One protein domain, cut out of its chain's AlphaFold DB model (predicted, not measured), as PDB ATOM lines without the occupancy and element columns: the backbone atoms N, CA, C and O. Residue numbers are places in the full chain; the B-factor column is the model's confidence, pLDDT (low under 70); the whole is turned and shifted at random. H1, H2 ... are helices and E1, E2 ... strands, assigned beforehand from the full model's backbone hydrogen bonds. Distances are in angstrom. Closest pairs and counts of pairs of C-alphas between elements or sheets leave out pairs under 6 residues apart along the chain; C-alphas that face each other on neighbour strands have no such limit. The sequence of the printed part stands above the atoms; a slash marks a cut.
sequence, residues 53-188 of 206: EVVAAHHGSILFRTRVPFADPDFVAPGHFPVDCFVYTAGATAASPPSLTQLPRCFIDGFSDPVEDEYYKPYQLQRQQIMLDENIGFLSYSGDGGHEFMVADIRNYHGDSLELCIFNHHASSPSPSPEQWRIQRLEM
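What this domain is: This is residues 53 to 188 of the 206 residues of the protein "Os01g0239300 protein" of Oryza sativa subsp. japonica (UniProt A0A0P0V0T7). Two four-stranded sheets, E1 to E4 and E5 to E8, lie partly face to face as a sandwich with crossed strands. The second is twisted and reaches past the first with E8 and the far ends of E6 and E7, while H1 lies away from both. The printed part has 136 residues, under half in named elements, in the order E1 E2 E3 E4 H1 E5 E6 E7 E8; it is mostly strand, and both sheets are antiparallel in chain order. It is compact, with a radius of gyration of the C-alphas of 16.5 A and spans of 46 by 45 by 30 A.

Where its parts are: E1, residues 53 to 58, begins with C-alpha 53 at (49.955, -24.828, -48.501). E2 is 61 to 67, E3 83 to 89, E4 99 to 102 and H1 114 to 119. E5 is 136 to 143, 22.3 A; E6, 146 to 158, is the longest strand, 37.4 A; E7 is 161 to 169, 25.7 A. E8, 182 to 187, ends at (27.762, -4.055, -57.424).

How they stand to each other: Each sheet is a meander, each strand the antiparallel neighbour of the one before. N 55 and O 63 of E1 and E2 are 2.9 A apart, N 64 and O 86 of E2 and E3 2.9 A, N 87 and O 101 of E3 and E4 2.8 A. In the other sheet, N 139 and O 150 are 2.9 A apart, N 153 and O 165 2.9 A, N 164 and O 184 2.8 A. Between the sheets, the closest C-alphas of E1 and E5, His 58 and Ser 140, are 5.7 A apart. H1 is not on either sheet; 1 of its 2 O i to N i+4 pairs is within hydrogen-bond range.

The domain as a whole: The C-alphas farthest apart, Ala 95 and Gly 159, are 49.0 A apart. The printed part has no cut. The links E2 to E3, E4 to H1, H1 to E5 and E7 to E8 are long. Mean pLDDT of the printed part is 74.2; 48 residues are under 70, among them 106 to 133.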
ATOM      1  N   GLU A  53      50.495 -24.885 -47.150       83.67
ATOM      2  CA  GLU A  53      49.955 -24.828 -48.501       83.67
ATOM      3  C   GLU A  53      50.152 -23.433 -49.074       83.67
ATOM      4  O   GLU A  53      49.757 -22.437 -48.468       83.67
ATOM      5  N   VAL A  54      50.779 -23.369 -50.248       85.32
ATOM      6  CA  VAL A  54      50.925 -22.120 -50.991       85.32
ATOM      7  C   VAL A  54      49.593 -21.791 -51.647       85.32
ATOM      8  O   VAL A  54      49.108 -22.553 -52.475       85.32
ATOM      9  N   VAL A  55      49.052 -20.629 -51.298       86.95
ATOM     10  CA  VAL A  55      47.797 -20.101 -51.837       86.95
ATOM     11  C   VAL A  55      48.074 -19.315 -53.115       86.95
ATOM     12  O   VAL A  55      47.447 -19.530 -54.147       86.95
ATOM     13  N   ALA A  56      49.047 -18.401 -53.061       88.03
ATOM     14  CA  ALA A  56      49.388 -17.532 -54.179       88.03
ATOM     15  C   ALA A  56      50.849 -17.079 -54.113       88.03
ATOM     16  O   ALA A  56      51.457 -17.015 -53.044       88.03
ATOM     17  N   ALA A  57      51.414 -16.710 -55.261       88.71
ATOM     18  CA  ALA A  57      52.741 -16.113 -55.348       88.71
ATOM     19  C   ALA A  57      52.723 -14.932 -56.322       88.71
ATOM     20  O   ALA A  57      52.182 -15.034 -57.423       88.71
ATOM     21  N   HIS A  58      53.321 -13.810 -55.923       89.71
ATOM     22  CA  HIS A  58      53.340 -12.583 -56.714       89.71
ATOM     23  C   HIS A  58      54.599 -11.766 -56.409       89.71
ATOM     24  O   HIS A  58      54.882 -11.482 -55.250       89.71
ATOM     25  N   HIS A  59      55.350 -11.383 -57.449       86.20
ATOM     26  CA  HIS A  59      56.491 -10.452 -57.371       86.20
ATOM     27  C   HIS A  59      57.487 -10.720 -56.218       86.20
ATOM     28  O   HIS A  59      57.895  -9.806 -55.508       86.20
ATOM     29  N   GLY A  60      57.905 -11.978 -56.040       84.43
ATOM     30  CA  GLY A  60      58.880 -12.358 -55.005       84.43
ATOM     31  C   GLY A  60      58.282 -12.588 -53.615       84.43
ATOM     32  O   GLY A  60      59.019 -12.923 -52.691       84.43
ATOM     33  N   SER A  61      56.963 -12.474 -53.480       88.71
ATOM     34  CA  SER A  61      56.228 -12.816 -52.267       88.71
ATOM     35  C   SER A  61      55.371 -14.066 -52.468       88.71
ATOM     36  O   SER A  61      54.907 -14.347 -53.576       88.71
ATOM     37  N   ILE A  62      55.151 -14.811 -51.389       90.01
ATOM     38  CA  ILE A  62      54.346 -16.030 -51.337       90.01
ATOM     39  C   ILE A  62      53.363 -15.895 -50.180       90.01
ATOM     40  O   ILE A  62      53.780 -15.739 -49.034       90.01
ATOM     41  N   LEU A  63      52.073 -15.993 -50.485       89.67
ATOM     42  CA  LEU A  63      51.018 -16.193 -49.505       89.67
ATOM     43  C   LEU A  63      50.824 -17.695 -49.307       89.67
ATOM     44  O   LEU A  63      50.565 -18.430 -50.264       89.67
ATOM     45  N   PHE A  64      50.927 -18.150 -48.069       87.18
ATOM     46  CA  PHE A  64      50.683 -19.538 -47.708       87.18
ATOM     47  C   PHE A  64      49.915 -19.619 -46.395       87.18
ATOM     48  O   PHE A  64      49.949 -18.700 -45.580       87.18
ATOM     49  N   ARG A  65      49.226 -20.735 -46.185       84.85
ATOM     50  CA  ARG A  65      48.562 -21.048 -44.922       84.85
ATOM     51  C   ARG A  65      49.215 -22.251 -44.277       84.85
ATOM     52  O   ARG A  65      49.703 -23.142 -44.971       84.85
ATOM     53  N   THR A  66      49.233 -22.291 -42.956       83.13
ATOM     54  CA  THR A  66      49.758 -23.442 -42.229       83.13
ATOM     55  C   THR A  66      49.065 -23.610 -40.890       83.13
ATOM     56  O   THR A  66      48.519 -22.655 -40.335       83.13
ATOM     57  N   ARG A  67      49.067 -24.844 -40.386       80.37
ATOM     58  CA  ARG A  67      48.609 -25.131 -39.031       80.37
ATOM     59  C   ARG A  67      49.638 -24.616 -38.032       80.37
ATOM     60  O   ARG A  67      50.830 -24.871 -38.184       80.37
ATOM     61  N   VAL A  68      49.164 -23.942 -36.998       77.92
ATOM     62  CA  VAL A  68      49.991 -23.397 -35.920       77.92
ATOM     63  C   VAL A  68      49.578 -24.014 -34.582       77.92
ATOM     64  O   VAL A  68      48.422 -24.415 -34.424       77.92
ATOM     65  N   PRO A  69      50.502 -24.146 -33.618       74.16
ATOM     66  CA  PRO A  69      50.154 -24.607 -32.278       74.16
ATOM     67  C   PRO A  69      49.162 -23.647 -31.607       74.16
ATOM     68  O   PRO A  69      49.085 -22.462 -31.940       74.16
ATOM     69  N   PHE A  70      48.418 -24.153 -30.624       71.96
ATOM     70  CA  PHE A  70      47.691 -23.285 -29.699       71.96
ATOM     71  C   PHE A  70      48.695 -22.462 -28.887       71.96
ATOM     72  O   PHE A  70      49.808 -22.920 -28.634       71.96
ATOM     73  N   ALA A  71      48.328 -21.243 -28.483       68.16
ATOM     74  CA  ALA A  71      49.259 -20.453 -27.675       68.16
ATOM     75  C   ALA A  71      49.329 -20.934 -26.219       68.16
ATOM     76  O   ALA A  71      50.283 -20.588 -25.528       68.16
ATOM     77  N   ASP A  72      48.338 -21.705 -25.763       69.84
ATOM     78  CA  ASP A  72      48.447 -22.490 -24.538       69.84
ATOM     79  C   ASP A  72      49.164 -23.818 -24.861       69.84
ATOM     80  O   ASP A  72      48.575 -24.669 -25.533       69.84
ATOM     81  N   PRO A  73      50.425 -24.007 -24.428       69.27
ATOM     82  CA  PRO A  73      51.182 -25.224 -24.710       69.27
ATOM     83  C   PRO A  73      50.625 -26.457 -23.985       69.27
ATOM     84  O   PRO A  73      50.900 -27.579 -24.412       69.27
ATOM     85  N   ASP A  74      49.839 -26.271 -22.919       72.68
ATOM     86  CA  ASP A  74      49.202 -27.367 -22.186       72.68
ATOM     87  C   ASP A  74      47.930 -27.859 -22.902       72.68
ATOM     88  O   ASP A  74      47.439 -28.963 -22.637       72.68
ATOM     89  N   PHE A  75      47.412 -27.072 -23.852       70.77
ATOM     90  CA  PHE A  75      46.252 -27.418 -24.661       70.77
ATOM     91  C   PHE A  75      46.665 -27.944 -26.041       70.77
ATOM     92  O   PHE A  75      47.038 -27.203 -26.950       70.77
ATOM     93  N   VAL A  76      46.537 -29.260 -26.233       70.31
ATOM     94  CA  VAL A  76      46.843 -29.924 -27.505       70.31
ATOM     95  C   VAL A  76      45.623 -30.688 -27.998       70.31
ATOM     96  O   VAL A  76      45.195 -31.667 -27.388       70.31
ATOM     97  N   ALA A  77      45.102 -30.282 -29.153       72.15
ATOM     98  CA  ALA A  77      44.039 -30.986 -29.864       72.15
ATOM     99  C   ALA A  77      44.536 -31.409 -31.260       72.15
ATOM    100  O   ALA A  77      44.384 -30.657 -32.228       72.15
ATOM    101  N   PRO A  78      45.156 -32.602 -31.396       71.43
ATOM    102  CA  PRO A  78      45.687 -33.071 -32.672       71.43
ATOM    103  C   PRO A  78      44.632 -33.040 -33.788       71.43
ATOM    104  O   PRO A  78      43.475 -33.414 -33.587       71.43
ATOM    105  N   GLY A  79      45.025 -32.551 -34.966       70.86
ATOM    106  CA  GLY A  79      44.140 -32.389 -36.128       70.86
ATOM    107  C   GLY A  79      43.189 -31.183 -36.077       70.86
ATOM    108  O   GLY A  79      42.628 -30.836 -37.111       70.86
ATOM    109  N   HIS A  80      43.057 -30.513 -34.927       73.19
ATOM    110  CA  HIS A  80      42.187 -29.342 -34.728       73.19
ATOM    111  C   HIS A  80      42.986 -28.047 -34.545       73.19
ATOM    112  O   HIS A  80      42.481 -27.061 -34.011       73.19
ATOM    113  N   PHE A  81      44.247 -28.053 -34.973       75.67
ATOM    114  CA  PHE A  81      45.113 -26.892 -34.866       75.67
ATOM    115  C   PHE A  81      44.585 -25.717 -35.700       75.67
ATOM    116  O   PHE A  81      44.123 -25.928 -36.829       75.67
ATOM    117  N   PRO A  82      44.682 -24.483 -35.175       74.18
ATOM    118  CA  PRO A  82      44.337 -23.291 -35.925       74.18
ATOM    119  C   PRO A  82      45.168 -23.189 -37.204       74.18
ATOM    120  O   PRO A  82      46.333 -23.578 -37.237       74.18
ATOM    121  N   VAL A  83      44.558 -22.649 -38.256       77.96
ATOM    122  CA  VAL A  83      45.242 -22.327 -39.510       77.96
ATOM    123  C   VAL A  83      45.432 -20.822 -39.569       77.96
ATOM    124  O   VAL A  83      44.453 -20.081 -39.490       77.96
ATOM    125  N   ASP A  84      46.677 -20.395 -39.738       80.51
ATOM    126  CA  ASP A  84      47.034 -18.995 -39.937       80.51
ATOM    127  C   ASP A  84      47.640 -18.806 -41.334       80.51
ATOM    128  O   ASP A  84      48.202 -19.731 -41.931       80.51
ATOM    129  N   CYS A  85      47.507 -17.591 -41.864       85.49
ATOM    130  CA  CYS A  85      48.051 -17.207 -43.162       85.49
ATOM    131  C   CYS A  85      49.284 -16.327 -42.982       85.49
ATOM    132  O   CYS A  85      49.317 -15.442 -42.128       85.49
ATOM    133  N   PHE A  86      50.280 -16.546 -43.827       88.08
ATOM    134  CA  PHE A  86      51.560 -15.866 -43.782       88.08
ATOM    135  C   PHE A  86      51.949 -15.393 -45.175       88.08
ATOM    136  O   PHE A  86      51.769 -16.103 -46.165       88.08
ATOM    137  N   VAL A  87      52.537 -14.205 -45.236       89.85
ATOM    138  CA  VAL A  87      53.191 -13.685 -46.430       89.85
ATOM    139  C   VAL A  87      54.692 -13.737 -46.202       89.85
ATOM    140  O   VAL A  87      55.233 -13.031 -45.354       89.85
ATOM    141  N   TYR A  88      55.365 -14.599 -46.956       89.03
ATOM    142  CA  TYR A  88      56.816 -14.595 -47.065       89.03
ATOM    143  C   TYR A  88      57.217 -13.681 -48.215       89.03
ATOM    144  O   TYR A  88      56.766 -13.888 -49.339       89.03
ATOM    145  N   THR A  89      58.097 -12.721 -47.968       87.78
ATOM    146  CA  THR A  89      58.662 -11.864 -49.010       87.78
ATOM    147  C   THR A  89      60.155 -12.106 -49.108       87.78
ATOM    148  O   THR A  89      60.892 -12.004 -48.125       87.78
ATOM    149  N   ALA A  90      60.610 -12.458 -50.307       83.05
ATOM    150  CA  ALA A  90      62.019 -12.673 -50.568       83.05
ATOM    151  C   ALA A  90      62.799 -11.358 -50.461       83.05
ATOM    152  O   ALA A  90      62.367 -10.312 -50.941       83.05
ATOM    153  N   GLY A  91      63.997 -11.439 -49.888       77.48
ATOM    154  CA  GLY A  91      64.940 -10.333 -49.894       77.48
ATOM    155  C   GLY A  91      65.353  -9.961 -51.317       77.48
ATOM    156  O   GLY A  91      65.863 -10.803 -52.056       77.48
ATOM    157  N   ALA A  92      65.162  -8.699 -51.709       71.81
ATOM    158  CA  ALA A  92      65.536  -8.218 -53.043       71.81
ATOM    159  C   ALA A  92      67.061  -8.175 -53.272       71.81
ATOM    160  O   ALA A  92      67.531  -8.203 -54.410       71.81
ATOM    161  N   THR A  93      67.849  -8.097 -52.196       69.59
ATOM    162  CA  THR A  93      69.316  -8.058 -52.234       69.59
ATOM    163  C   THR A  93      69.897  -8.873 -51.084       69.59
ATOM    164  O   THR A  93      69.215  -9.122 -50.097       69.59
ATOM    165  N   ALA A  94      71.183  -9.228 -51.153       68.11
ATOM    166  CA  ALA A  94      71.872  -9.891 -50.040       68.11
ATOM    167  C   ALA A  94      71.871  -9.067 -48.733       68.11
ATOM    168  O   ALA A  94      72.081  -9.629 -47.662       68.11
ATOM    169  N   ALA A  95      71.647  -7.750 -48.815       72.34
ATOM    170  CA  ALA A  95      71.565  -6.855 -47.664       72.34
ATOM    171  C   ALA A  95      70.144  -6.739 -47.080       72.34
ATOM    172  O   ALA A  95      69.990  -6.287 -45.948       72.34
ATOM    173  N   SER A  96      69.114  -7.137 -47.831       73.49
ATOM    174  CA  SER A  96      67.718  -7.105 -47.391       73.49
ATOM    175  C   SER A  96      67.302  -8.524 -47.010       73.49
ATOM    176  O   SER A  96      67.088  -9.333 -47.912       73.49
ATOM    177  N   PRO A  97      67.221  -8.877 -45.714       79.79
ATOM    178  CA  PRO A  97      66.782 -10.210 -45.328       79.79
ATOM    179  C   PRO A  97      65.336 -10.446 -45.791       79.79
ATOM    180  O   PRO A  97      64.565  -9.488 -45.901       79.79
ATOM    181  N   PRO A  98      64.952 -11.701 -46.068       83.59
ATOM    182  CA  PRO A  98      63.555 -12.021 -46.306       83.59
ATOM    183  C   PRO A  98      62.712 -11.695 -45.068       83.59
ATOM    184  O   PRO A  98      63.195 -11.777 -43.937       83.59
ATOM    185  N   SER A  99      61.443 -11.362 -45.286       84.45
ATOM    186  CA  SER A  99      60.481 -11.088 -44.220       84.45
ATOM    187  C   SER A  99      59.360 -12.118 -44.221       84.45
ATOM    188  O   SER A  99      58.984 -12.653 -45.263       84.45
ATOM    189  N   LEU A 100      58.818 -12.387 -43.037       87.01
ATOM    190  CA  LEU A 100      57.643 -13.227 -42.854       87.01
ATOM    191  C   LEU A 100      56.621 -12.448 -42.032       87.01
ATOM    192  O   LEU A 100      56.886 -12.111 -40.879       87.01
ATOM    193  N   THR A 101      55.465 -12.176 -42.625       87.51
ATOM    194  CA  THR A 101      54.377 -11.434 -41.987       87.51
ATOM    195  C   THR A 101      53.196 -12.369 -41.775       87.51
ATOM    196  O   THR A 101      52.659 -12.916 -42.736       87.51
ATOM    197  N   GLN A 102      52.781 -12.562 -40.524       85.78
ATOM    198  CA  GLN A 102      51.530 -13.247 -40.197       85.78
ATOM    199  C   GLN A 102      50.364 -12.297 -40.472       85.78
ATOM    200  O   GLN A 102      50.350 -11.171 -39.970       85.78
ATOM    201  N   LEU A 103      49.393 -12.730 -41.270       83.91
ATOM    202  CA  LEU A 103      48.194 -11.938 -41.510       83.91
ATOM    203  C   LEU A 103      47.306 -11.970 -40.262       83.91
ATOM    204  O   LEU A 103      47.095 -13.048 -39.697       83.91
ATOM    205  N   PRO A 104      46.728 -10.829 -39.845       78.52
ATOM    206  CA  PRO A 104      45.687 -10.860 -38.834       78.52
ATOM    207  C   PRO A 104      44.488 -11.640 -39.375       78.52
ATOM    208  O   PRO A 104      44.266 -11.733 -40.582       78.52
ATOM    209  N   ARG A 105      43.670 -12.182 -38.482       71.36
ATOM    210  CA  ARG A 105      42.475 -12.934 -38.873       71.36
ATOM    211  C   ARG A 105      41.391 -11.978 -39.386       71.36
ATOM    212  O   ARG A 105      41.084 -10.996 -38.709       71.36
ATOM    213  N   CYS A 106      40.795 -12.243 -40.558       66.19
ATOM    214  CA  CYS A 106      39.584 -11.521 -40.988       66.19
ATOM    215  C   CYS A 106      38.419 -12.027 -40.113       66.19
ATOM    216  O   CYS A 106      37.915 -13.135 -40.297       66.19
ATOM    217  N   PHE A 107      38.028 -11.233 -39.111       62.56
ATOM    218  CA  PHE A 107      36.883 -11.502 -38.226       62.56
ATOM    219  C   PHE A 107      35.800 -10.418 -38.332       62.56
ATOM    220  O   PHE A 107      35.098 -10.106 -37.374       62.56
ATOM    221  N   ILE A 108      35.664  -9.789 -39.499       63.10
ATOM    222  CA  ILE A 108      34.579  -8.826 -39.715       63.10
ATOM    223  C   ILE A 108      33.286  -9.624 -39.883       63.10
ATOM    224  O   ILE A 108      33.247 -10.544 -40.692       63.10
ATOM    225  N   ASP A 109      32.267  -9.329 -39.076       58.34
ATOM    226  CA  ASP A 109      30.973 -10.031 -39.074       58.34
ATOM    227  C   ASP A 109      31.068 -11.561 -38.869       58.34
ATOM    228  O   ASP A 109      30.169 -12.317 -39.241       58.34
ATOM    229  N   GLY A 110      32.173 -12.040 -38.287       62.02
ATOM    230  CA  GLY A 110      32.353 -13.449 -37.948       62.02
ATOM    231  C   GLY A 110      31.479 -13.878 -36.765       62.02
ATOM    232  O   GLY A 110      31.049 -13.066 -35.946       62.02
ATOM    233  N   PHE A 111      31.232 -15.183 -36.650       57.35
ATOM    234  CA  PHE A 111      30.562 -15.754 -35.480       57.35
ATOM    235  C   PHE A 111      31.605 -16.120 -34.419       57.35
ATOM    236  O   PHE A 111      32.578 -16.807 -34.732       57.35
ATOM    237  N   SER A 112      31.392 -15.656 -33.188       61.51
ATOM    238  CA  SER A 112      32.137 -16.076 -31.996       61.51
ATOM    239  C   SER A 112      31.180 -16.822 -31.077       61.51
ATOM    240  O   SER A 112      30.047 -16.379 -30.873       61.51
ATOM    241  N   ASP A 113      31.623 -17.952 -30.541       64.01
ATOM    242  CA  ASP A 113      30.926 -18.633 -29.455       64.01
ATOM    243  C   ASP A 113      31.809 -18.521 -28.216       64.01
ATOM    244  O   ASP A 113      32.828 -19.194 -28.151       64.01
ATOM    245  N   PRO A 114      31.452 -17.707 -27.211       67.30
ATOM    246  CA  PRO A 114      32.326 -17.462 -26.068       67.30
ATOM    247  C   PRO A 114      32.675 -18.728 -25.268       67.30
ATOM    248  O   PRO A 114      33.717 -18.744 -24.615       67.30
ATOM    249  N   VAL A 115      31.822 -19.762 -25.292       68.23
ATOM    250  CA  VAL A 115      32.051 -21.024 -24.570       68.23
ATOM    251  C   VAL A 115      33.048 -21.889 -25.324       68.23
ATOM    252  O   VAL A 115      33.965 -22.443 -24.726       68.23
ATOM    253  N   GLU A 116      32.886 -21.998 -26.640       64.50
ATOM    254  CA  GLU A 116      33.860 -22.685 -27.480       64.50
ATOM    255  C   GLU A 116      35.180 -21.896 -27.532       64.50
ATOM    256  O   GLU A 116      36.235 -22.471 -27.296       64.50
ATOM    257  N   ASP A 117      35.134 -20.574 -27.707       67.21
ATOM    258  CA  ASP A 117      36.271 -19.652 -27.783       67.21
ATOM    259  C   ASP A 117      37.236 -19.739 -26.603       67.21
ATOM    260  O   ASP A 117      38.429 -19.472 -26.774       67.21
ATOM    261  N   GLU A 118      36.746 -20.100 -25.415       65.05
ATOM    262  CA  GLU A 118      37.578 -20.285 -24.230       65.05
ATOM    263  C   GLU A 118      38.658 -21.350 -24.453       65.05
ATOM    264  O   GLU A 118      39.812 -21.122 -24.082       65.05
ATOM    265  N   TYR A 119      38.315 -22.442 -25.143       59.64
ATOM    266  CA  TYR A 119      39.241 -23.529 -25.476       59.64
ATOM    267  C   TYR A 119      40.215 -23.162 -26.597       59.64
ATOM    268  O   TYR A 119      41.252 -23.798 -26.747       59.64
ATOM    269  N   TYR A 120      39.901 -22.138 -27.389       58.74
ATOM    270  CA  TYR A 120      40.698 -21.751 -28.550       58.74
ATOM    271  C   TYR A 120      41.496 -20.481 -28.292       58.74
ATOM    272  O   TYR A 120      41.947 -19.864 -29.243       58.74
ATOM    273  N   LYS A 121      41.697 -20.022 -27.054       56.44
ATOM    274  CA  LYS A 121      42.515 -18.820 -26.818       56.44
ATOM    275  C   LYS A 121      43.962 -18.989 -27.322       56.44
ATOM    276  O   LYS A 121      44.515 -20.086 -27.281       56.44
ATOM    277  N   PRO A 122      44.594 -17.901 -27.804       57.53
ATOM    278  CA  PRO A 122      44.041 -16.559 -28.032       57.53
ATOM    279  C   PRO A 122      43.169 -16.497 -29.287       57.53
ATOM    280  O   PRO A 122      42.502 -15.499 -29.533       57.53
ATOM    281  N   TYR A 123      43.207 -17.561 -30.078       55.80
ATOM    282  CA  TYR A 123      42.639 -17.677 -31.400       55.80
ATOM    283  C   TYR A 123      41.125 -17.511 -31.435       55.80
ATOM    284  O   TYR A 123      40.638 -17.047 -32.467       55.80
ATOM    285  N   GLN A 124      40.440 -17.798 -30.318       52.76
ATOM    286  CA  GLN A 124      38.990 -17.908 -30.205       52.76
ATOM    287  C   GLN A 124      38.467 -18.887 -31.286       52.76
ATOM    288  O   GLN A 124      39.023 -19.043 -32.374       52.76
ATOM    289  N   LEU A 125      37.363 -19.574 -31.054       50.83
ATOM    290  CA  LEU A 125      36.599 -20.182 -32.138       50.83
ATOM    291  C   LEU A 125      35.800 -19.059 -32.817       50.83
ATOM    292  O   LEU A 125      34.626 -19.186 -33.155       50.83
ATOM    293  N   GLN A 126      36.496 -17.946 -33.088       47.27
ATOM    294  CA  GLN A 126      36.200 -17.111 -34.216       47.27
ATOM    295  C   GLN A 126      36.090 -18.102 -35.357       47.27
ATOM    296  O   GLN A 126      37.096 -18.680 -35.786       47.27
ATOM    297  N   ARG A 127      34.862 -18.348 -35.822       44.87
ATOM    298  CA  ARG A 127      34.636 -18.910 -37.144       44.87
ATOM    299  C   ARG A 127      35.174 -17.857 -38.086       44.87
ATOM    300  O   ARG A 127      34.434 -17.021 -38.599       44.87
ATOM    301  N   GLN A 128      36.500 -17.833 -38.183       48.82
ATOM    302  CA  GLN A 128      37.238 -16.998 -39.079       48.82
ATOM    303  C   GLN A 128      36.579 -17.220 -40.409       48.82
ATOM    304  O   GLN A 128      36.246 -18.348 -40.787       48.82
ATOM    305  N   GLN A 129      36.335 -16.111 -41.065       52.39
ATOM    306  CA  GLN A 129      35.964 -16.098 -42.447       52.39
ATOM    307  C   GLN A 129      37.025 -16.929 -43.193       52.39
ATOM    308  O   GLN A 129      38.128 -16.444 -43.426       52.39
ATOM    309  N   ILE A 130      36.742 -18.221 -43.443       54.77
ATOM    310  CA  ILE A 130      37.694 -19.140 -44.074       54.77
ATOM    311  C   ILE A 130      37.958 -18.544 -45.444       54.77
ATOM    312  O   ILE A 130      37.062 -18.525 -46.288       54.77
ATOM    313  N   MET A 131      39.164 -18.022 -45.634       59.93
ATOM    314  CA  MET A 131      39.611 -17.604 -46.946       59.93
ATOM    315  C   MET A 131      39.841 -18.895 -47.736       59.93
ATOM    316  O   MET A 131      40.775 -19.652 -47.462       59.93
ATOM    317  N   LEU A 132      38.907 -19.211 -48.629       64.35
ATOM    318  CA  LEU A 132      39.028 -20.353 -49.532       64.35
ATOM    319  C   LEU A 132      40.032 -19.987 -50.620       64.35
ATOM    320  O   LEU A 132      39.949 -18.892 -51.167       64.35
ATOM    321  N   ASP A 133      40.940 -20.897 -50.968       67.46
ATOM    322  CA  ASP A 133      42.055 -20.592 -51.884       67.46
ATOM    323  C   ASP A 133      41.567 -20.082 -53.246       67.46
ATOM    324  O   ASP A 133      42.181 -19.207 -53.849       67.46
ATOM    325  N   GLU A 134      40.403 -20.566 -53.687       71.57
ATOM    326  CA  GLU A 134      39.743 -20.172 -54.936       71.57
ATOM    327  C   GLU A 134      39.288 -18.701 -54.957       71.57
ATOM    328  O   GLU A 134      39.119 -18.123 -56.030       71.57
ATOM    329  N   ASN A 135      39.111 -18.088 -53.786       77.67
ATOM    330  CA  ASN A 135      38.570 -16.739 -53.622       77.67
ATOM    331  C   ASN A 135      39.628 -15.715 -53.197       77.67
ATOM    332  O   ASN A 135      39.303 -14.542 -53.008       77.67
ATOM    333  N   ILE A 136      40.889 -16.126 -53.049       83.26
ATOM    334  CA  ILE A 136      41.945 -15.243 -52.562       83.26
ATOM    335  C   ILE A 136      42.650 -14.549 -53.728       83.26
ATOM    336  O   ILE A 136      43.304 -15.166 -54.567       83.26
ATOM    337  N   GLY A 137      42.577 -13.223 -53.736       85.94
ATOM    338  CA  GLY A 137      43.456 -12.353 -54.501       85.94
ATOM    339  C   GLY A 137      44.694 -11.983 -53.688       85.94
ATOM    340  O   GLY A 137      44.591 -11.569 -52.535       85.94
ATOM    341  N   PHE A 138      45.872 -12.078 -54.302       90.54
ATOM    342  CA  PHE A 138      47.128 -11.631 -53.706       90.54
ATOM    343  C   PHE A 138      47.910 -10.772 -54.693       90.54
ATOM    344  O   PHE A 138      48.206 -11.201 -55.809       90.54
ATOM    345  N   LEU A 139      48.261  -9.563 -54.264       90.06
ATOM    346  CA  LEU A 139      49.110  -8.645 -55.009       90.06
ATOM    347  C   LEU A 139      50.245  -8.190 -54.105       90.06
ATOM    348  O   LEU A 139      50.036  -7.810 -52.963       90.06
ATOM    349  N   SER A 140      51.454  -8.188 -54.634       88.88
ATOM    350  CA  SER A 140      52.641  -7.661 -53.963       88.88
ATOM    351  C   SER A 140      53.404  -6.768 -54.921       88.88
ATOM    352  O   SER A 140      53.485  -7.062 -56.116       88.88
ATOM    353  N   TYR A 141      53.937  -5.672 -54.407       85.47
ATOM    354  CA  TYR A 141      54.691  -4.700 -55.177       85.47
ATOM    355  C   TYR A 141      55.820  -4.133 -54.315       85.47
ATOM    356  O   TYR A 141      55.743  -4.079 -53.091       85.47
ATOM    357  N   SER A 142      56.921  -3.767 -54.965       77.68
ATOM    358  CA  SER A 142      58.045  -3.104 -54.298       77.68
ATOM    359  C   SER A 142      57.882  -1.601 -54.492       77.68
ATOM    360  O   SER A 142      57.860  -1.145 -55.635       77.68
ATOM    361  N   GLY A 143      57.711  -0.860 -53.398       68.66
ATOM    362  CA  GLY A 143      57.663   0.600 -53.391       68.66
ATOM    363  C   GLY A 143      58.951   1.203 -52.830       68.66
ATOM    364  O   GLY A 143      59.780   0.500 -52.253       68.66
ATOM    365  N   ASP A 144      59.098   2.524 -52.951       68.34
ATOM    366  CA  ASP A 144      60.271   3.259 -52.443       68.34
ATOM    367  C   ASP A 144      60.465   3.101 -50.918       68.34
ATOM    368  O   ASP A 144      61.576   3.249 -50.414       68.34
ATOM    369  N   GLY A 145      59.389   2.779 -50.184       64.90
ATOM    370  CA  GLY A 145      59.375   2.574 -48.731       64.90
ATOM    371  C   GLY A 145      59.507   1.118 -48.263       64.90
ATOM    372  O   GLY A 145      59.529   0.882 -47.056       64.90
ATOM    373  N   GLY A 146      59.592   0.143 -49.175       72.98
ATOM    374  CA  GLY A 146      59.701  -1.281 -48.842       72.98
ATOM    375  C   GLY A 146      58.747  -2.181 -49.631       72.98
ATOM    376  O   GLY A 146      58.175  -1.788 -50.649       72.98
ATOM    377  N   HIS A 147      58.607  -3.427 -49.172       78.19
ATOM    378  CA  HIS A 147      57.706  -4.401 -49.781       78.19
ATOM    379  C   HIS A 147      56.283  -4.208 -49.266       78.19
ATOM    380  O   HIS A 147      56.019  -4.337 -48.075       78.19
ATOM    381  N   GLU A 148      55.366  -3.927 -50.177       87.05
ATOM    382  CA  GLU A 148      53.950  -3.801 -49.874       87.05
ATOM    383  C   GLU A 148      53.193  -4.985 -50.467       87.05
ATOM    384  O   GLU A 148      53.596  -5.599 -51.471       87.05
ATOM    385  N   PHE A 149      52.079  -5.326 -49.835       89.89
ATOM    386  CA  PHE A 149      51.187  -6.335 -50.371       89.89
ATOM    387  C   PHE A 149      49.739  -6.088 -49.972       89.89
ATOM    388  O   PHE A 149      49.431  -5.435 -48.979       89.89
ATOM    389  N   MET A 150      48.846  -6.654 -50.769       90.47
ATOM    390  CA  MET A 150      47.413  -6.660 -50.567       90.47
ATOM    391  C   MET A 150      46.919  -8.097 -50.671       90.47
ATOM    392  O   MET A 150      47.258  -8.819 -51.613       90.47
ATOM    393  N   VAL A 151      46.098  -8.493 -49.707       89.45
ATOM    394  CA  VAL A 151      45.363  -9.757 -49.720       89.45
ATOM    395  C   VAL A 151      43.886  -9.409 -49.754       89.45
ATOM    396  O   VAL A 151      43.434  -8.551 -48.997       89.45
ATOM    397  N   ALA A 152      43.135 -10.039 -50.645       87.08
ATOM    398  CA  ALA A 152      41.697  -9.863 -50.752       87.08
ATOM    399  C   ALA A 152      41.013 -11.227 -50.757       87.08
ATOM    400  O   ALA A 152      41.431 -12.110 -51.494       87.08
ATOM    401  N   ASP A 153      39.954 -11.387 -49.974       82.63
ATOM    402  CA  ASP A 153      39.068 -12.548 -50.030       82.63
ATOM    403  C   ASP A 153      37.743 -12.147 -50.686       82.63
ATOM    404  O   ASP A 153      37.076 -11.203 -50.247       82.63
ATOM    405  N   ILE A 154      37.401 -12.841 -51.769       77.49
ATOM    406  CA  ILE A 154      36.265 -12.569 -52.641       77.49
ATOM    407  C   ILE A 154      35.033 -13.343 -52.165       77.49
ATOM    408  O   ILE A 154      34.991 -14.571 -52.185       77.49
ATOM    409  N   ARG A 155      33.970 -12.624 -51.802       73.87
ATOM    410  CA  ARG A 155      32.741 -13.205 -51.250       73.87
ATOM    411  C   ARG A 155      31.543 -12.865 -52.108       73.87
ATOM    412  O   ARG A 155      31.163 -11.708 -52.238       73.87
ATOM    413  N   ASN A 156      30.900 -13.886 -52.656       65.84
ATOM    414  CA  ASN A 156      29.641 -13.731 -53.372       65.84
ATOM    415  C   ASN A 156      28.488 -14.232 -52.493       65.84
ATOM    416  O   ASN A 156      28.146 -15.414 -52.526       65.84
ATOM    417  N   TYR A 157      27.925 -13.348 -51.668       65.61
ATOM    418  CA  TYR A 157      26.755 -13.682 -50.847       65.61
ATOM    419  C   TYR A 157      25.440 -13.544 -51.621       65.61
ATOM    420  O   TYR A 157      24.467 -14.239 -51.322       65.61
ATOM    421  N   HIS A 158      25.398 -12.648 -52.611       61.85
ATOM    422  CA  HIS A 158      24.184 -12.271 -53.322       61.85
ATOM    423  C   HIS A 158      24.471 -12.164 -54.819       61.85
ATOM    424  O   HIS A 158      25.450 -11.554 -55.228       61.85
ATOM    425  N   GLY A 159      23.605 -12.741 -55.659       68.21
ATOM    426  CA  GLY A 159      23.847 -12.839 -57.107       68.21
ATOM    427  C   GLY A 159      24.089 -11.505 -57.832       68.21
ATOM    428  O   GLY A 159      24.590 -11.520 -58.951       68.21
ATOM    429  N   ASP A 160      23.770 -10.374 -57.201       77.94
ATOM    430  CA  ASP A 160      23.942  -9.006 -57.694       77.94
ATOM    431  C   ASP A 160      25.059  -8.208 -56.992       77.94
ATOM    432  O   ASP A 160      25.356  -7.083 -57.401       77.94
ATOM    433  N   SER A 161      25.687  -8.738 -55.938       77.38
ATOM    434  CA  SER A 161      26.726  -8.017 -55.201       77.38
ATOM    435  C   SER A 161      27.768  -8.924 -54.554       77.38
ATOM    436  O   SER A 161      27.487  -9.996 -54.023       77.38
ATOM    437  N   LEU A 162      29.007  -8.453 -54.608       81.84
ATOM    438  CA  LEU A 162      30.186  -9.126 -54.090       81.84
ATOM    439  C   LEU A 162      30.790  -8.286 -52.964       81.84
ATOM    440  O   LEU A 162      30.777  -7.058 -53.032       81.84
ATOM    441  N   GLU A 163      31.356  -8.923 -51.955       83.22
ATOM    442  CA  GLU A 163      32.141  -8.272 -50.915       83.22
ATOM    443  C   GLU A 163      33.598  -8.717 -51.007       83.22
ATOM    444  O   GLU A 163      33.895  -9.886 -51.234       83.22
ATOM    445  N   LEU A 164      34.516  -7.773 -50.835       83.23
ATOM    446  CA  LEU A 164      35.945  -8.030 -50.733       83.23
ATOM    447  C   LEU A 164      36.389  -7.749 -49.295       83.23
ATOM    448  O   LEU A 164      36.333  -6.589 -48.879       83.23
ATOM    449  N   CYS A 165      36.847  -8.763 -48.548       83.32
ATOM    450  CA  CYS A 165      37.605  -8.537 -47.305       83.32
ATOM    451  C   CYS A 165      39.049  -8.233 -47.722       83.32
ATOM    452  O   CYS A 165      39.730  -9.113 -48.236       83.32
ATOM    453  N   ILE A 166      39.502  -6.988 -47.570       87.28
ATOM    454  CA  ILE A 166      40.805  -6.517 -48.059       87.28
ATOM    455  C   ILE A 166      41.717  -6.195 -46.879       87.28
ATOM    456  O   ILE A 166      41.335  -5.431 -45.991       87.28
ATOM    457  N   PHE A 167      42.938  -6.709 -46.930       87.95
ATOM    458  CA  PHE A 167      44.049  -6.361 -46.058       87.95
ATOM    459  C   PHE A 167      45.150  -5.690 -46.875       87.95
ATOM    460  O   PHE A 167      45.563  -6.225 -47.903       87.95
ATOM    461  N   ASN A 168      45.628  -4.535 -46.413       87.83
ATOM    462  CA  ASN A 168      46.758  -3.830 -47.015       87.83
ATOM    463  C   ASN A 168      47.904  -3.785 -46.013       87.83
ATOM    464  O   ASN A 168      47.712  -3.311 -44.894       87.83
ATOM    465  N   HIS A 169      49.074  -4.234 -46.449       86.11
ATOM    466  CA  HIS A 169      50.312  -4.145 -45.701       86.11
ATOM    467  C   HIS A 169      51.208  -3.066 -46.296       86.11
ATOM    468  O   HIS A 169      51.535  -3.113 -47.489       86.11
ATOM    469  N   HIS A 170      51.632  -2.125 -45.457       82.45
ATOM    470  CA  HIS A 170      52.501  -1.027 -45.866       82.45
ATOM    471  C   HIS A 170      53.757  -1.002 -44.992       82.45
ATOM    472  O   HIS A 170      53.704  -0.584 -43.836       82.45
ATOM    473  N   ALA A 171      54.905  -1.373 -45.571       70.49
ATOM    474  CA  ALA A 171      56.188  -1.464 -44.865       70.49
ATOM    475  C   ALA A 171      56.595  -0.176 -44.121       70.49
ATOM    476  O   ALA A 171      57.295  -0.239 -43.113       70.49
ATOM    477  N   SER A 172      56.164   0.991 -44.612       61.90
ATOM    478  CA  SER A 172      56.572   2.302 -44.102       61.90
ATOM    479  C   SER A 172      55.420   3.165 -43.582       61.90
ATOM    480  O   SER A 172      55.553   4.387 -43.595       61.90
ATOM    481  N   SER A 173      54.288   2.595 -43.153       54.10
ATOM    482  CA  SER A 173      53.210   3.420 -42.584       54.10
ATOM    483  C   SER A 173      53.686   4.103 -41.286       54.10
ATOM    484  O   SER A 173      53.931   3.417 -40.295       54.10
ATOM    485  N   PRO A 174      53.792   5.450 -41.232       50.96
ATOM    486  CA  PRO A 174      54.105   6.170 -39.993       50.96
ATOM    487  C   PRO A 174      52.915   6.188 -39.019       50.96
ATOM    488  O   PRO A 174      53.040   6.662 -37.891       50.96
ATOM    489  N   SER A 175      51.744   5.721 -39.465       44.34
ATOM    490  CA  SER A 175      50.529   5.673 -38.665       44.34
ATOM    491  C   SER A 175      50.470   4.353 -37.893       44.34
ATOM    492  O   SER A 175      50.452   3.298 -38.528       44.34
ATOM    493  N   PRO A 176      50.335   4.382 -36.553       45.45
ATOM    494  CA  PRO A 176      50.119   3.197 -35.724       45.45
ATOM    495  C   PRO A 176      48.697   2.636 -35.867       45.45
ATOM    496  O   PRO A 176      48.249   1.881 -35.006       45.45
ATOM    497  N   SER A 177      47.947   3.032 -36.904       48.31
ATOM    498  CA  SER A 177      46.680   2.384 -37.218       48.31
ATOM    499  C   SER A 177      46.988   0.917 -37.508       48.31
ATOM    500  O   SER A 177      47.701   0.662 -38.483       48.31
ATOM    501  N   PRO A 178      46.514  -0.025 -36.673       55.95
ATOM    502  CA  PRO A 178      46.769  -1.434 -36.899       55.95
ATOM    503  C   PRO A 178      46.268  -1.771 -38.297       55.95
ATOM    504  O   PRO A 178      45.174  -1.350 -38.680       55.95
ATOM    505  N   GLU A 179      47.092  -2.468 -39.072       66.51
ATOM    506  CA  GLU A 179      46.674  -2.995 -40.362       66.51
ATOM    507  C   GLU A 179      45.420  -3.837 -40.108       66.51
ATOM    508  O   GLU A 179      45.459  -4.864 -39.428       66.51
ATOM    509  N   GLN A 180      44.276  -3.329 -40.554       74.45
ATOM    510  CA  GLN A 180      42.980  -3.919 -40.278       74.45
ATOM    511  C   GLN A 180      42.331  -4.284 -41.600       74.45
ATOM    512  O   GLN A 180      42.396  -3.545 -42.585       74.45
ATOM    513  N   TRP A 181      41.680  -5.438 -41.600       82.22
ATOM    514  CA  TRP A 181      40.789  -5.824 -42.673       82.22
ATOM    515  C   TRP A 181      39.687  -4.775 -42.866       82.22
ATOM    516  O   TRP A 181      39.198  -4.175 -41.907       82.22
ATOM    517  N   ARG A 182      39.251  -4.589 -44.109       84.04
ATOM    518  CA  ARG A 182      38.068  -3.790 -44.451       84.04
ATOM    519  C   ARG A 182      37.188  -4.545 -45.430       84.04
ATOM    520  O   ARG A 182      37.709  -5.262 -46.278       84.04
ATOM    521  N   ILE A 183      35.880  -4.325 -45.364       82.77
ATOM    522  CA  ILE A 183      34.941  -4.846 -46.361       82.77
ATOM    523  C   ILE A 183      34.692  -3.775 -47.420       82.77
ATOM    524  O   ILE A 183      34.370  -2.630 -47.103       82.77
ATOM    525  N   GLN A 184      34.822  -4.154 -48.687       85.14
ATOM    526  CA  GLN A 184      34.413  -3.343 -49.827       85.14
ATOM    527  C   GLN A 184      33.334  -4.075 -50.622       85.14
ATOM    528  O   GLN A 184      33.577  -5.155 -51.150       85.14
ATOM    529  N   ARG A 185      32.156  -3.462 -50.753       84.82
ATOM    530  CA  ARG A 185      31.060  -3.990 -51.572       84.82
ATOM    531  C   ARG A 185      31.208  -3.544 -53.029       84.82
ATOM    532  O   ARG A 185      31.480  -2.376 -53.298       84.82
ATOM    533  N   LEU A 186      31.008  -4.473 -53.955       82.34
ATOM    534  CA  LEU A 186      31.011  -4.267 -55.398       82.34
ATOM    535  C   LEU A 186      29.646  -4.670 -55.969       82.34
ATOM    536  O   LEU A 186      29.181  -5.788 -55.749       82.34
ATOM    537  N   GLU A 187      29.007  -3.765 -56.706       83.62
ATOM    538  CA  GLU A 187      27.762  -4.055 -57.424       83.62
ATOM    539  C   GLU A 187      28.067  -4.763 -58.748       83.62
ATOM    540  O   GLU A 187      28.909  -4.321 -59.534       83.62
ATOM    541  N   MET A 188      27.375  -5.872 -59.004       75.71
ATOM    542  CA  MET A 188      27.489  -6.623 -60.246       75.71
ATOM    543  C   MET A 188      26.319  -6.262 -61.159       75.71
ATOM    544  O   MET A 188      25.184  -6.693 -60.964       75.71
TER     545      MET A 188